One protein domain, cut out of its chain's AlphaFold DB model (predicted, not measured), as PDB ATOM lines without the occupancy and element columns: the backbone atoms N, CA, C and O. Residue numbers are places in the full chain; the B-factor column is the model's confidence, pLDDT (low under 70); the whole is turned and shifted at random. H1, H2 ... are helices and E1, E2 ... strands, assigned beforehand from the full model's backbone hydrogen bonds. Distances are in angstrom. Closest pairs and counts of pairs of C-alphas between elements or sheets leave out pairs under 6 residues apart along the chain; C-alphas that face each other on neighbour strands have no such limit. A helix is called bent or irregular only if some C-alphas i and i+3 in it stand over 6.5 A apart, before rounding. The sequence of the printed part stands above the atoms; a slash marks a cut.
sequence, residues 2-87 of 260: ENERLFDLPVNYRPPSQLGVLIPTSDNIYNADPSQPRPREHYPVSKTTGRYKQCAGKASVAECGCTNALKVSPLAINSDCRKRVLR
ATOM      1  N   GLU A   2     146.270 162.481 154.075       44.16
ATOM      2  CA  GLU A   2     147.532 162.744 153.390       44.16
ATOM      3  C   GLU A   2     148.354 163.665 154.293       44.16
ATOM      4  O   GLU A   2     147.883 164.711 154.727       44.16
ATOM      5  N   ASN A   3     149.549 163.224 154.675       51.53
ATOM      6  CA  ASN A   3     150.460 164.051 155.452       51.53
ATOM      7  C   ASN A   3     150.931 165.194 154.541       51.53
ATOM      8  O   ASN A   3     151.888 165.007 153.797       51.53
ATOM      9  N   GLU A   4     150.296 166.369 154.620       65.44
ATOM     10  CA  GLU A   4     150.621 167.572 153.820       65.44
ATOM     11  C   GLU A   4     152.109 167.973 153.875       65.44
ATOM     12  O   GLU A   4     152.609 168.677 152.999       65.44
ATOM     13  N   ARG A   5     152.838 167.498 154.893       84.00
ATOM     14  CA  ARG A   5     154.273 167.742 155.110       84.00
ATOM     15  C   ARG A   5     155.202 166.867 154.267       84.00
ATOM     16  O   ARG A   5     156.402 167.127 154.254       84.00
ATOM     17  N   LEU A   6     154.703 165.818 153.615       90.50
ATOM     18  CA  LEU A   6     155.514 164.948 152.763       90.50
ATOM     19  C   LEU A   6     155.117 165.119 151.295       90.50
ATOM     20  O   LEU A   6     153.943 165.250 150.972       90.50
ATOM     21  N   PHE A   7     156.109 165.092 150.414       93.38
ATOM     22  CA  PHE A   7     155.935 165.133 148.967       93.38
ATOM     23  C   PHE A   7     156.321 163.781 148.364       93.38
ATOM     24  O   PHE A   7     157.401 163.263 148.661       93.38
ATOM     25  N   ASP A   8     155.449 163.215 147.530       95.44
ATOM     26  CA  ASP A   8     155.735 162.017 146.740       95.44
ATOM     27  C   ASP A   8     156.498 162.405 145.468       95.44
ATOM     28  O   ASP A   8     155.978 163.090 144.587       95.44
ATOM     29  N   LEU A   9     157.749 161.958 145.369       96.31
ATOM     30  CA  LEU A   9     158.588 162.187 144.201       96.31
ATOM     31  C   LEU A   9     158.019 161.449 142.977       96.31
ATOM     32  O   LEU A   9     157.621 160.285 143.098       96.31
ATOM     33  N   PRO A  10     158.035 162.068 141.783       96.06
ATOM     34  CA  PRO A  10     157.717 161.384 140.534       96.06
ATOM     35  C   PRO A  10     158.589 160.146 140.303       96.06
ATOM     36  O   PRO A  10     159.678 160.022 140.861       96.06
ATOM     37  N   VAL A  11     158.116 159.229 139.465       97.00
ATOM     38  CA  VAL A  11     158.901 158.052 139.073       97.00
ATOM     39  C   VAL A  11     160.158 158.486 138.317       97.00
ATOM     40  O   VAL A  11     160.104 159.392 137.483       97.00
ATOM     41  N   ASN A  12     161.287 157.839 138.617       97.25
ATOM     42  CA  ASN A  12     162.604 158.144 138.056       97.25
ATOM     43  C   ASN A  12     162.999 159.617 138.225       97.25
ATOM     44  O   ASN A  12     163.674 160.193 137.368       97.25
ATOM     45  N   TYR A  13     162.567 160.251 139.317       97.12
ATOM     46  CA  TYR A  13     162.820 161.660 139.562       97.12
ATOM     47  C   TYR A  13     164.322 161.955 139.622       97.12
ATOM     48  O   TYR A  13     165.099 161.264 140.288       97.12
ATOM     49  N   ARG A  14     164.720 163.038 138.946       96.00
ATOM     50  CA  ARG A  14     166.092 163.545 138.928       96.00
ATOM     51  C   ARG A  14     166.109 165.019 139.339       96.00
ATOM     52  O   ARG A  14     165.384 165.814 138.727       96.00
ATOM     53  N   PRO A  15     166.920 165.391 140.345       95.31
ATOM     54  CA  PRO A  15     166.938 166.748 140.869       95.31
ATOM     55  C   PRO A  15     167.513 167.747 139.848       95.31
ATOM     56  O   PRO A  15     168.348 167.367 139.019       95.31
ATOM     57  N   PRO A  16     167.106 169.028 139.921       94.44
ATOM     58  CA  PRO A  16     167.700 170.114 139.149       94.44
ATOM     59  C   PRO A  16     169.212 170.202 139.337       94.44
ATOM     60  O   PRO A  16     169.735 169.870 140.404       94.44
ATOM     61  N   SER A  17     169.904 170.741 138.334       94.50
ATOM     62  CA  SER A  17     171.326 171.067 138.441       94.50
ATOM     63  C   SER A  17     171.579 172.568 138.322       94.50
ATOM     64  O   SER A  17     170.672 173.366 138.085       94.50
ATOM     65  N   GLN A  18     172.851 172.942 138.440       92.06
ATOM     66  CA  GLN A  18     173.336 174.300 138.187       92.06
ATOM     67  C   GLN A  18     173.102 174.757 136.734       92.06
ATOM     68  O   GLN A  18     173.056 175.954 136.478       92.06
ATOM     69  N   LEU A  19     172.930 173.821 135.791       91.81
ATOM     70  CA  LEU A  19     172.646 174.114 134.380       91.81
ATOM     71  C   LEU A  19     171.156 174.381 134.115       91.81
ATOM     72  O   LEU A  19     170.792 174.795 133.017       91.81
ATOM     73  N   GLY A  20     170.288 174.136 135.100       89.44
ATOM     74  CA  GLY A  20     168.854 174.388 135.018       89.44
ATOM     75  C   GLY A  20     167.997 173.208 135.476       89.44
ATOM     76  O   GLY A  20     168.458 172.077 135.645       89.44
ATOM     77  N   VAL A  21     166.701 173.481 135.647       89.25
ATOM     78  CA  VAL A  21     165.700 172.513 136.136       89.25
ATOM     79  C   VAL A  21     165.524 171.319 135.192       89.25
ATOM     80  O   VAL A  21     165.285 170.201 135.639       89.25
ATOM     81  N   LEU A  22     165.690 171.533 133.885       91.44
ATOM     82  CA  LEU A  22     165.509 170.503 132.859       91.44
ATOM     83  C   LEU A  22     166.791 169.730 132.512       91.44
ATOM     84  O   LEU A  22     166.744 168.860 131.646       91.44
ATOM     85  N   ILE A  23     167.921 170.035 133.162       95.00
ATOM     86  CA  ILE A  23     169.233 169.452 132.846       95.00
ATOM     87  C   ILE A  23     169.805 168.785 134.102       95.00
ATOM     88  O   ILE A  23     170.730 169.320 134.712       95.00
ATOM     89  N   PRO A  24     169.262 167.644 134.559       96.00
ATOM     90  CA  PRO A  24     169.846 166.932 135.687       96.00
ATOM     91  C   PRO A  24     171.254 166.442 135.331       96.00
ATOM     92  O   PRO A  24     171.488 165.950 134.224       96.00
ATOM     93  N   THR A  25     172.182 166.570 136.278       96.06
ATOM     94  CA  THR A  25     173.585 166.131 136.138       96.06
ATOM     95  C   THR A  25     174.032 165.191 137.255       96.06
ATOM     96  O   THR A  25     175.122 164.635 137.190       96.06
ATOM     97  N   SER A  26     173.206 165.000 138.287       95.88
ATOM     98  CA  SER A  26     173.498 164.056 139.363       95.88
ATOM     99  C   SER A  26     173.295 162.614 138.901       95.88
ATOM    100  O   SER A  26     172.391 162.317 138.109       95.88
ATOM    101  N   ASP A  27     174.100 161.718 139.470       95.75
ATOM    102  CA  ASP A  27     173.938 160.273 139.334       95.75
ATOM    103  C   ASP A  27     172.800 159.702 140.180       95.75
ATOM    104  O   ASP A  27     172.382 158.572 139.946       95.75
ATOM    105  N   ASN A  28     172.250 160.467 141.123       97.31
ATOM    106  CA  ASN A  28     171.136 159.999 141.934       97.31
ATOM    107  C   ASN A  28     169.823 160.041 141.147       97.31
ATOM    108  O   ASN A  28     169.385 161.101 140.696       97.31
ATOM    109  N   ILE A  29     169.177 158.880 141.051       97.31
ATOM    110  CA  ILE A  29     167.771 158.749 140.675       97.31
ATOM    111  C   ILE A  29     166.980 158.455 141.948       97.31
ATOM    112  O   ILE A  29     167.428 157.674 142.792       97.31
ATOM    113  N   TYR A  30     165.827 159.106 142.087       97.75
ATOM    114  CA  TYR A  30     164.900 158.903 143.192       97.75
ATOM    115  C   TYR A  30     163.613 158.254 142.696       97.75
ATOM    116  O   TYR A  30     163.207 158.495 141.559       97.75
ATOM    117  N   ASN A  31     162.974 157.448 143.548       97.44
ATOM    118  CA  ASN A  31     161.756 156.704 143.213       97.44
ATOM    119  C   ASN A  31     161.884 155.967 141.862       97.44
ATOM    120  O   ASN A  31     161.119 156.191 140.925       97.44
ATOM    121  N   ALA A  32     162.934 155.159 141.750       97.50
ATOM    122  CA  ALA A  32     163.329 154.458 140.545       97.50
ATOM    123  C   ALA A  32     162.323 153.366 140.150       97.50
ATOM    124  O   ALA A  32     161.900 152.552 140.971       97.50
ATOM    125  N   ASP A  33     162.013 153.318 138.859       97.19
ATOM    126  CA  ASP A  33     161.289 152.241 138.198       97.19
ATOM    127  C   ASP A  33     161.938 151.979 136.827       97.19
ATOM    128  O   ASP A  33     161.730 152.749 135.882       97.19
ATOM    129  N   PRO A  34     162.726 150.898 136.695       96.62
ATOM    130  CA  PRO A  34     163.382 150.543 135.439       96.62
ATOM    131  C   PRO A  34     162.425 150.265 134.275       96.62
ATOM    132  O   PRO A  34     162.845 150.354 133.123       96.62
ATOM    133  N   SER A  35     161.154 149.952 134.556       96.56
ATOM    134  CA  SER A  35     160.146 149.689 133.522       96.56
ATOM    135  C   SER A  35     159.616 150.966 132.858       96.56
ATOM    136  O   SER A  35     158.974 150.901 131.809       96.56
ATOM    137  N   GLN A  36     159.895 152.133 133.447       95.69
ATOM    138  CA  GLN A  36     159.440 153.434 132.967       95.69
ATOM    139  C   GLN A  36     160.604 154.262 132.407       95.69
ATOM    140  O   GLN A  36     161.745 154.137 132.866       95.69
ATOM    141  N   PRO A  37     160.352 155.146 131.425       93.25
ATOM    142  CA  PRO A  37     161.394 156.016 130.894       93.25
ATOM    143  C   PRO A  37     161.916 156.978 131.970       93.25
ATOM    144  O   PRO A  37     161.198 157.376 132.892       93.25
ATOM    145  N   ARG A  38     163.178 157.396 131.831       92.25
ATOM    146  CA  ARG A  38     163.747 158.458 132.668       92.25
ATOM    147  C   ARG A  38     163.313 159.830 132.126       92.25
ATOM    148  O   ARG A  38     163.456 160.072 130.924       92.25
ATOM    149  N   PRO A  39     162.780 160.733 132.967       92.62
ATOM    150  CA  PRO A  39     162.434 162.088 132.554       92.62
ATOM    151  C   PRO A  39     163.690 162.955 132.364       92.62
ATOM    152  O   PRO A  39     164.750 162.668 132.915       92.62
ATOM    153  N   ARG A  40     163.547 164.079 131.643       91.56
ATOM    154  CA  ARG A  40     164.589 165.122 131.480       91.56
ATOM    155  C   ARG A  40     165.884 164.623 130.809       91.56
ATOM    156  O   ARG A  40     166.977 165.086 131.106       91.56
ATOM    157  N   GLU A  41     165.744 163.723 129.837       92.19
ATOM    158  CA  GLU A  41     166.850 163.102 129.085       92.19
ATOM    159  C   GLU A  41     167.151 163.791 127.740       92.19
ATOM    160  O   GLU A  41     167.691 163.177 126.822       92.19
ATOM    161  N   HIS A  42     166.776 165.061 127.562       92.88
ATOM    162  CA  HIS A  42     166.975 165.750 126.281       92.88
ATOM    163  C   HIS A  42     168.465 166.011 125.992       92.88
ATOM    164  O   HIS A  42     168.946 165.762 124.883       92.88
ATOM    165  N   TYR A  43     169.211 166.457 127.004       94.62
ATOM    166  CA  TYR A  43     170.596 166.906 126.864       94.62
ATOM    167  C   TYR A  43     171.611 165.761 127.015       94.62
ATOM    168  O   TYR A  43     171.393 164.865 127.834       94.62
ATOM    169  N   PRO A  44     172.758 165.795 126.301       95.06
ATOM    170  CA  PRO A  44     173.778 164.744 126.380       95.06
ATOM    171  C   PRO A  44     174.269 164.453 127.802       95.06
ATOM    172  O   PRO A  44     174.367 163.293 128.183       95.06
ATOM    173  N   VAL A  45     174.515 165.495 128.605       93.44
ATOM    174  CA  VAL A  45     174.957 165.337 130.002       93.44
ATOM    175  C   VAL A  45     173.914 164.621 130.860       93.44
ATOM    176  O   VAL A  45     174.263 163.823 131.723       93.44
ATOM    177  N   SER A  46     172.628 164.858 130.605       94.62
ATOM    178  CA  SER A  46     171.549 164.177 131.318       94.62
ATOM    179  C   SER A  46     171.485 162.705 130.915       94.62
ATOM    180  O   SER A  46     171.394 161.859 131.796       94.62
ATOM    181  N   LYS A  47     171.701 162.385 129.631       93.69
ATOM    182  CA  LYS A  47     171.770 161.000 129.126       93.69
ATOM    183  C   LYS A  47     172.884 160.174 129.749       93.69
ATOM    184  O   LYS A  47     172.680 158.988 130.003       93.69
ATOM    185  N   THR A  48     174.044 160.779 129.989       94.25
ATOM    186  CA  THR A  48     175.229 160.082 130.514       94.25
ATOM    187  C   THR A  48     175.295 160.022 132.042       94.25
ATOM    188  O   THR A  48     176.129 159.296 132.585       94.25
ATOM    189  N   THR A  49     174.414 160.743 132.737       95.06
ATOM    190  CA  THR A  49     174.306 160.769 134.203       95.06
ATOM    191  C   THR A  49     173.009 160.106 134.666       95.06
ATOM    192  O   THR A  49     172.104 159.835 133.874       95.06
ATOM    193  N   GLY A  50     172.894 159.858 135.968       94.31
ATOM    194  CA  GLY A  50     171.706 159.242 136.565       94.31
ATOM    195  C   GLY A  50     171.778 157.726 136.449       94.31
ATOM    196  O   GLY A  50     171.318 157.144 135.467       94.31
ATOM    197  N   ARG A  51     172.364 157.092 137.462       94.88
ATOM    198  CA  ARG A  51     172.610 155.653 137.496       94.88
ATOM    199  C   ARG A  51     171.764 155.036 138.593       94.88
ATOM    200  O   ARG A  51     171.823 155.469 139.743       94.88
ATOM    201  N   TYR A  52     171.003 154.008 138.232       96.56
ATOM    202  CA  TYR A  52     170.361 153.171 139.235       96.56
ATOM    203  C   TYR A  52     171.430 152.544 140.133       96.56
ATOM    204  O   TYR A  52     172.513 152.174 139.672       96.56
ATOM    205  N   LYS A  53     171.113 152.455 141.418       96.12
ATOM    206  CA  LYS A  53     171.888 151.770 142.446       96.12
ATOM    207  C   LYS A  53     171.294 150.380 142.658       96.12
ATOM    208  O   LYS A  53     171.621 149.445 141.937       96.12
ATOM    209  N   GLN A  54     170.376 150.247 143.610       95.25
ATOM    210  CA  GLN A  54     169.718 148.989 143.950       95.25
ATOM    211  C   GLN A  54     168.842 148.451 142.803       95.25
ATOM    212  O   GLN A  54     168.705 147.238 142.648       95.25
ATOM    213  N   CYS A  55     168.293 149.337 141.970       96.69
ATOM    214  CA  CYS A  55     167.513 148.979 140.786       96.69
ATOM    215  C   CYS A  55     168.373 148.704 139.536       96.69
ATOM    216  O   CYS A  55     167.827 148.480 138.454       96.69
ATOM    217  N   ALA A  56     169.706 148.736 139.634       96.62
ATOM    218  CA  ALA A  56     170.572 148.509 138.482       96.62
ATOM    219  C   ALA A  56     170.358 147.110 137.879       96.62
ATOM    220  O   ALA A  56     170.395 146.100 138.580       96.62
ATOM    221  N   GLY A  57     170.138 147.060 136.561       95.69
ATOM    222  CA  GLY A  57     169.944 145.811 135.815       95.69
ATOM    223  C   GLY A  57     168.625 145.082 136.097       95.69
ATOM    224  O   GLY A  57     168.471 143.943 135.665       95.69
ATOM    225  N   LYS A  58     167.688 145.702 136.822       97.00
ATOM    226  CA  LYS A  58     166.357 145.143 137.086       97.00
ATOM    227  C   LYS A  58     165.386 145.512 135.971       97.00
ATOM    228  O   LYS A  58     165.527 146.578 135.374       97.00
ATOM    229  N   ALA A  59     164.396 144.661 135.708       94.81
ATOM    230  CA  ALA A  59     163.380 144.949 134.691       94.81
ATOM    231  C   ALA A  59     162.195 145.757 135.248       94.81
ATOM    232  O   ALA A  59     161.518 146.461 134.502       94.81
ATOM    233  N   SER A  60     161.945 145.674 136.557       94.88
ATOM    234  CA  SER A  60     160.776 146.277 137.202       94.88
ATOM    235  C   SER A  60     161.069 146.771 138.621       94.88
ATOM    236  O   SER A  60     162.008 146.316 139.279       94.88
ATOM    237  N   VAL A  61     160.218 147.669 139.131       93.62
ATOM    238  CA  VAL A  61     160.286 148.164 140.520       93.62
ATOM    239  C   VAL A  61     160.196 147.046 141.572       93.62
ATOM    240  O   VAL A  61     160.793 147.149 142.645       93.62
ATOM    241  N   ALA A  62     159.481 145.954 141.276       93.50
ATOM    242  CA  ALA A  62     159.324 144.827 142.194       93.50
ATOM    243  C   ALA A  62     160.658 144.102 142.444       93.50
ATOM    244  O   ALA A  62     160.956 143.711 143.572       93.50
ATOM    245  N   GLU A  63     161.497 143.994 141.414       96.19
ATOM    246  CA  GLU A  63     162.811 143.349 141.491       96.19
ATOM    247  C   GLU A  63     163.876 144.202 142.195       96.19
ATOM    248  O   GLU A  63     164.936 143.682 142.556       96.19
ATOM    249  N   CYS A  64     163.610 145.494 142.416       95.12
ATOM    250  CA  CYS A  64     164.504 146.352 143.187       95.12
ATOM    251  C   CYS A  64     164.533 145.975 144.675       95.12
ATOM    252  O   CYS A  64     165.510 146.268 145.353       95.12
ATOM    253  N   GLY A  65     163.489 145.340 145.221       95.44
ATOM    254  CA  GLY A  65     163.452 144.963 146.643       95.44
ATOM    255  C   GLY A  65     163.310 146.151 147.609       95.44
ATOM    256  O   GLY A  65     163.822 146.118 148.728       95.44
ATOM    257  N   CYS A  66     162.629 147.223 147.193       95.62
ATOM    258  CA  CYS A  66     162.428 148.415 148.018       95.62
ATOM    259  C   CYS A  66     161.421 148.178 149.160       95.62
ATOM    260  O   CYS A  66     160.203 148.171 148.954       95.62
ATOM    261  N   THR A  67     161.917 148.054 150.393       96.00
ATOM    262  CA  THR A  67     161.074 147.944 151.594       96.00
ATOM    263  C   THR A  67     160.396 149.275 151.943       96.00
ATOM    264  O   THR A  67     160.807 150.350 151.500       96.00
ATOM    265  N   ASN A  68     159.361 149.240 152.790       94.75
ATOM    266  CA  ASN A  68     158.683 150.464 153.234       94.75
ATOM    267  C   ASN A  68     159.606 151.421 154.009       94.75
ATOM    268  O   ASN A  68     159.419 152.632 153.917       94.75
ATOM    269  N   ALA A  69     160.619 150.898 154.706       94.50
ATOM    270  CA  ALA A  69     161.633 151.711 155.373       94.50
ATOM    271  C   ALA A  69     162.535 152.435 154.358       94.50
ATOM    272  O   ALA A  69     162.792 153.629 154.504       94.50
ATOM    273  N   LEU A  70     162.944 151.754 153.280       95.88
ATOM    274  CA  LEU A  70     163.761 152.357 152.221       95.88
ATOM    275  C   LEU A  70     163.012 153.472 151.478       95.88
ATOM    276  O   LEU A  70     163.609 154.493 151.145       95.88
ATOM    277  N   LYS A  71     161.686 153.349 151.325       95.19
ATOM    278  CA  LYS A  71     160.839 154.394 150.716       95.19
ATOM    279  C   LYS A  71     160.878 155.736 151.439       95.19
ATOM    280  O   LYS A  71     160.597 156.771 150.826       95.19
ATOM    281  N   VAL A  72     161.224 155.721 152.724       94.19
ATOM    282  CA  VAL A  72     161.357 156.908 153.572       94.19
ATOM    283  C   VAL A  72     162.786 157.108 154.098       94.19
ATOM    284  O   VAL A  72     163.001 157.968 154.952       94.19
ATOM    285  N   SER A  73     163.768 156.376 153.573       94.88
ATOM    286  CA  SER A  73     165.169 156.553 153.951       94.88
ATOM    287  C   SER A  73     165.743 157.804 153.278       94.88
ATOM    288  O   SER A  73     165.608 157.942 152.062       94.88
ATOM    289  N   PRO A  74     166.390 158.716 154.021       94.12
ATOM    290  CA  PRO A  74     167.020 159.877 153.414       94.12
ATOM    291  C   PRO A  74     168.395 159.560 152.809       94.12
ATOM    292  O   PRO A  74     168.974 160.434 152.185       94.12
ATOM    293  N   LEU A  75     168.912 158.335 152.951       96.12
ATOM    294  CA  LEU A  75     170.259 157.996 152.502       96.12
ATOM    295  C   LEU A  75     170.359 157.934 150.968       96.12
ATOM    296  O   LEU A  75     169.545 157.295 150.300       96.12
ATOM    297  N   ALA A  76     171.418 158.505 150.409       96.38
ATOM    298  CA  ALA A  76     171.715 158.578 148.983       96.38
ATOM    299  C   ALA A  76     171.929 157.200 148.366       96.38
ATOM    300  O   ALA A  76     171.549 156.972 147.219       96.38
ATOM    301  N   ILE A  77     172.487 156.263 149.138       96.12
ATOM    302  CA  ILE A  77     172.617 154.862 148.723       96.12
ATOM    303  C   ILE A  77     171.249 154.216 148.456       96.12
ATOM    304  O   ILE A  77     171.135 153.366 147.580       96.12
ATOM    305  N   ASN A  78     170.206 154.701 149.133       96.94
ATOM    306  CA  ASN A  78     168.827 154.242 149.007       96.94
ATOM    307  C   ASN A  78     167.985 155.149 148.096       96.94
ATOM    308  O   ASN A  78     166.756 155.034 148.108       96.94
ATOM    309  N   SER A  79     168.603 156.061 147.327       97.44
ATOM    310  CA  SER A  79     167.860 157.040 146.523       97.44
ATOM    311  C   SER A  79     166.857 156.362 145.593       97.44
ATOM    312  O   SER A  79     165.709 156.786 145.554       97.44
ATOM    313  N   ASP A  80     167.239 155.253 144.953       97.75
ATOM    314  CA  ASP A  80     166.367 154.461 144.080       97.75
ATOM    315  C   ASP A  80     165.024 154.141 144.742       97.75
ATOM    316  O   ASP A  80     163.973 154.270 144.128       97.75
ATOM    317  N   CYS A  81     165.031 153.775 146.020       97.19
ATOM    318  CA  CYS A  81     163.811 153.415 146.727       97.19
ATOM    319  C   CYS A  81     163.084 154.617 147.334       97.19
ATOM    320  O   CYS A  81     161.895 154.509 147.637       97.19
ATOM    321  N   ARG A  82     163.765 155.748 147.542       96.50
ATOM    322  CA  ARG A  82     163.229 156.928 148.227       96.50
ATOM    323  C   ARG A  82     162.085 157.550 147.430       96.50
ATOM    324  O   ARG A  82     162.294 158.123 146.367       96.50
ATOM    325  N   LYS A  83     160.878 157.483 147.996       95.69
ATOM    326  CA  LYS A  83     159.642 157.958 147.361       95.69
ATOM    327  C   LYS A  83     159.086 159.229 147.995       95.69
ATOM    328  O   LYS A  83     158.611 160.094 147.277       95.69
ATOM    329  N   ARG A  84     159.149 159.358 149.324       94.50
ATOM    330  CA  ARG A  84     158.547 160.491 150.053       94.50
ATOM    331  C   ARG A  84     159.594 161.341 150.733       94.50
ATOM    332  O   ARG A  84     160.391 160.784 151.471       94.50
ATOM    333  N   VAL A  85     159.550 162.655 150.552       95.56
ATOM    334  CA  VAL A  85     160.512 163.627 151.110       95.56
ATOM    335  C   VAL A  85     159.802 164.731 151.888       95.56
ATOM    336  O   VAL A  85     158.602 164.918 151.717       95.56
ATOM    337  N   LEU A  86     160.520 165.458 152.749       94.56
ATOM    338  CA  LEU A  86     159.950 166.597 153.472       94.56
ATOM    339  C   LEU A  86     159.618 167.719 152.481       94.56
ATOM    340  O   LEU A  86     160.497 168.158 151.742       94.56
ATOM    341  N   ARG A  87     158.369 168.181 152.475       94.69
ATOM    342  CA  ARG A  87     157.897 169.283 151.632       94.69
ATOM    343  C   ARG A  87     158.011 170.601 152.386       94.69
ATOM    344  O   ARG A  87     157.510 170.713 153.501       94.69
TER     345      ARG A  87
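Overview. This is residues 2 to 87 of the 260 residues of the protein "cation channel sperm-associated protein subunit beta-like" of Clupea harengus (UniProt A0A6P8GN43). With little regular structure, this is a rounded body mostly of loops, with a small antiparallel ribbon of E1 and E2 near the ends of the printed part and three short helices scattered among the loops. The 86 printed residues, 22 in named elements, run E1, H1, H2, H3, E2; the class is mixed. It is compact, with a radius of gyration of the C-alphas of 12.7 A and spans of 34 by 31 by 19 A.

Along the chain. E1, residues 6 to 8, spans 6.7 A from C-alpha 6 at (155.514, 164.948, 152.763). E2, residues 84 to 87, spans 9.0 A to C-alpha 87 at (157.897, 169.283, 151.632). H3, residues 76 to 81, spans 9.7 A and is irregular, C-alphas 77 and 80 being 7.8 A apart. H2 is residues 61 to 64, 5.3 A; H1 is residues 44 to 48, 6.4 A.

Arrangement. E1 and E2 are antiparallel at 131 degrees, with N 7 and O 85 within hydrogen-bond range at 2.8 A. H2 and H3 are close but not clearly touching; their closest C-alphas, Cys 64 and Cys 81, are 7.9 A apart. H1 is apart from H2, H3 and E2. The O i to N i+4 pair of H1 is within range; H3 has 0 of 2, but 2 of 3 O i to N i+3 pairs; H2 is too short.

Size, cuts and confidence. The farthest C-alphas, Glu 2 and Pro 44, are 37.7 A apart. The printed part has no cut. The link H3 to E2 is tight; the others are long, E1 to H1 having 35 residues. Residues 2 to 4 have pLDDT under 70.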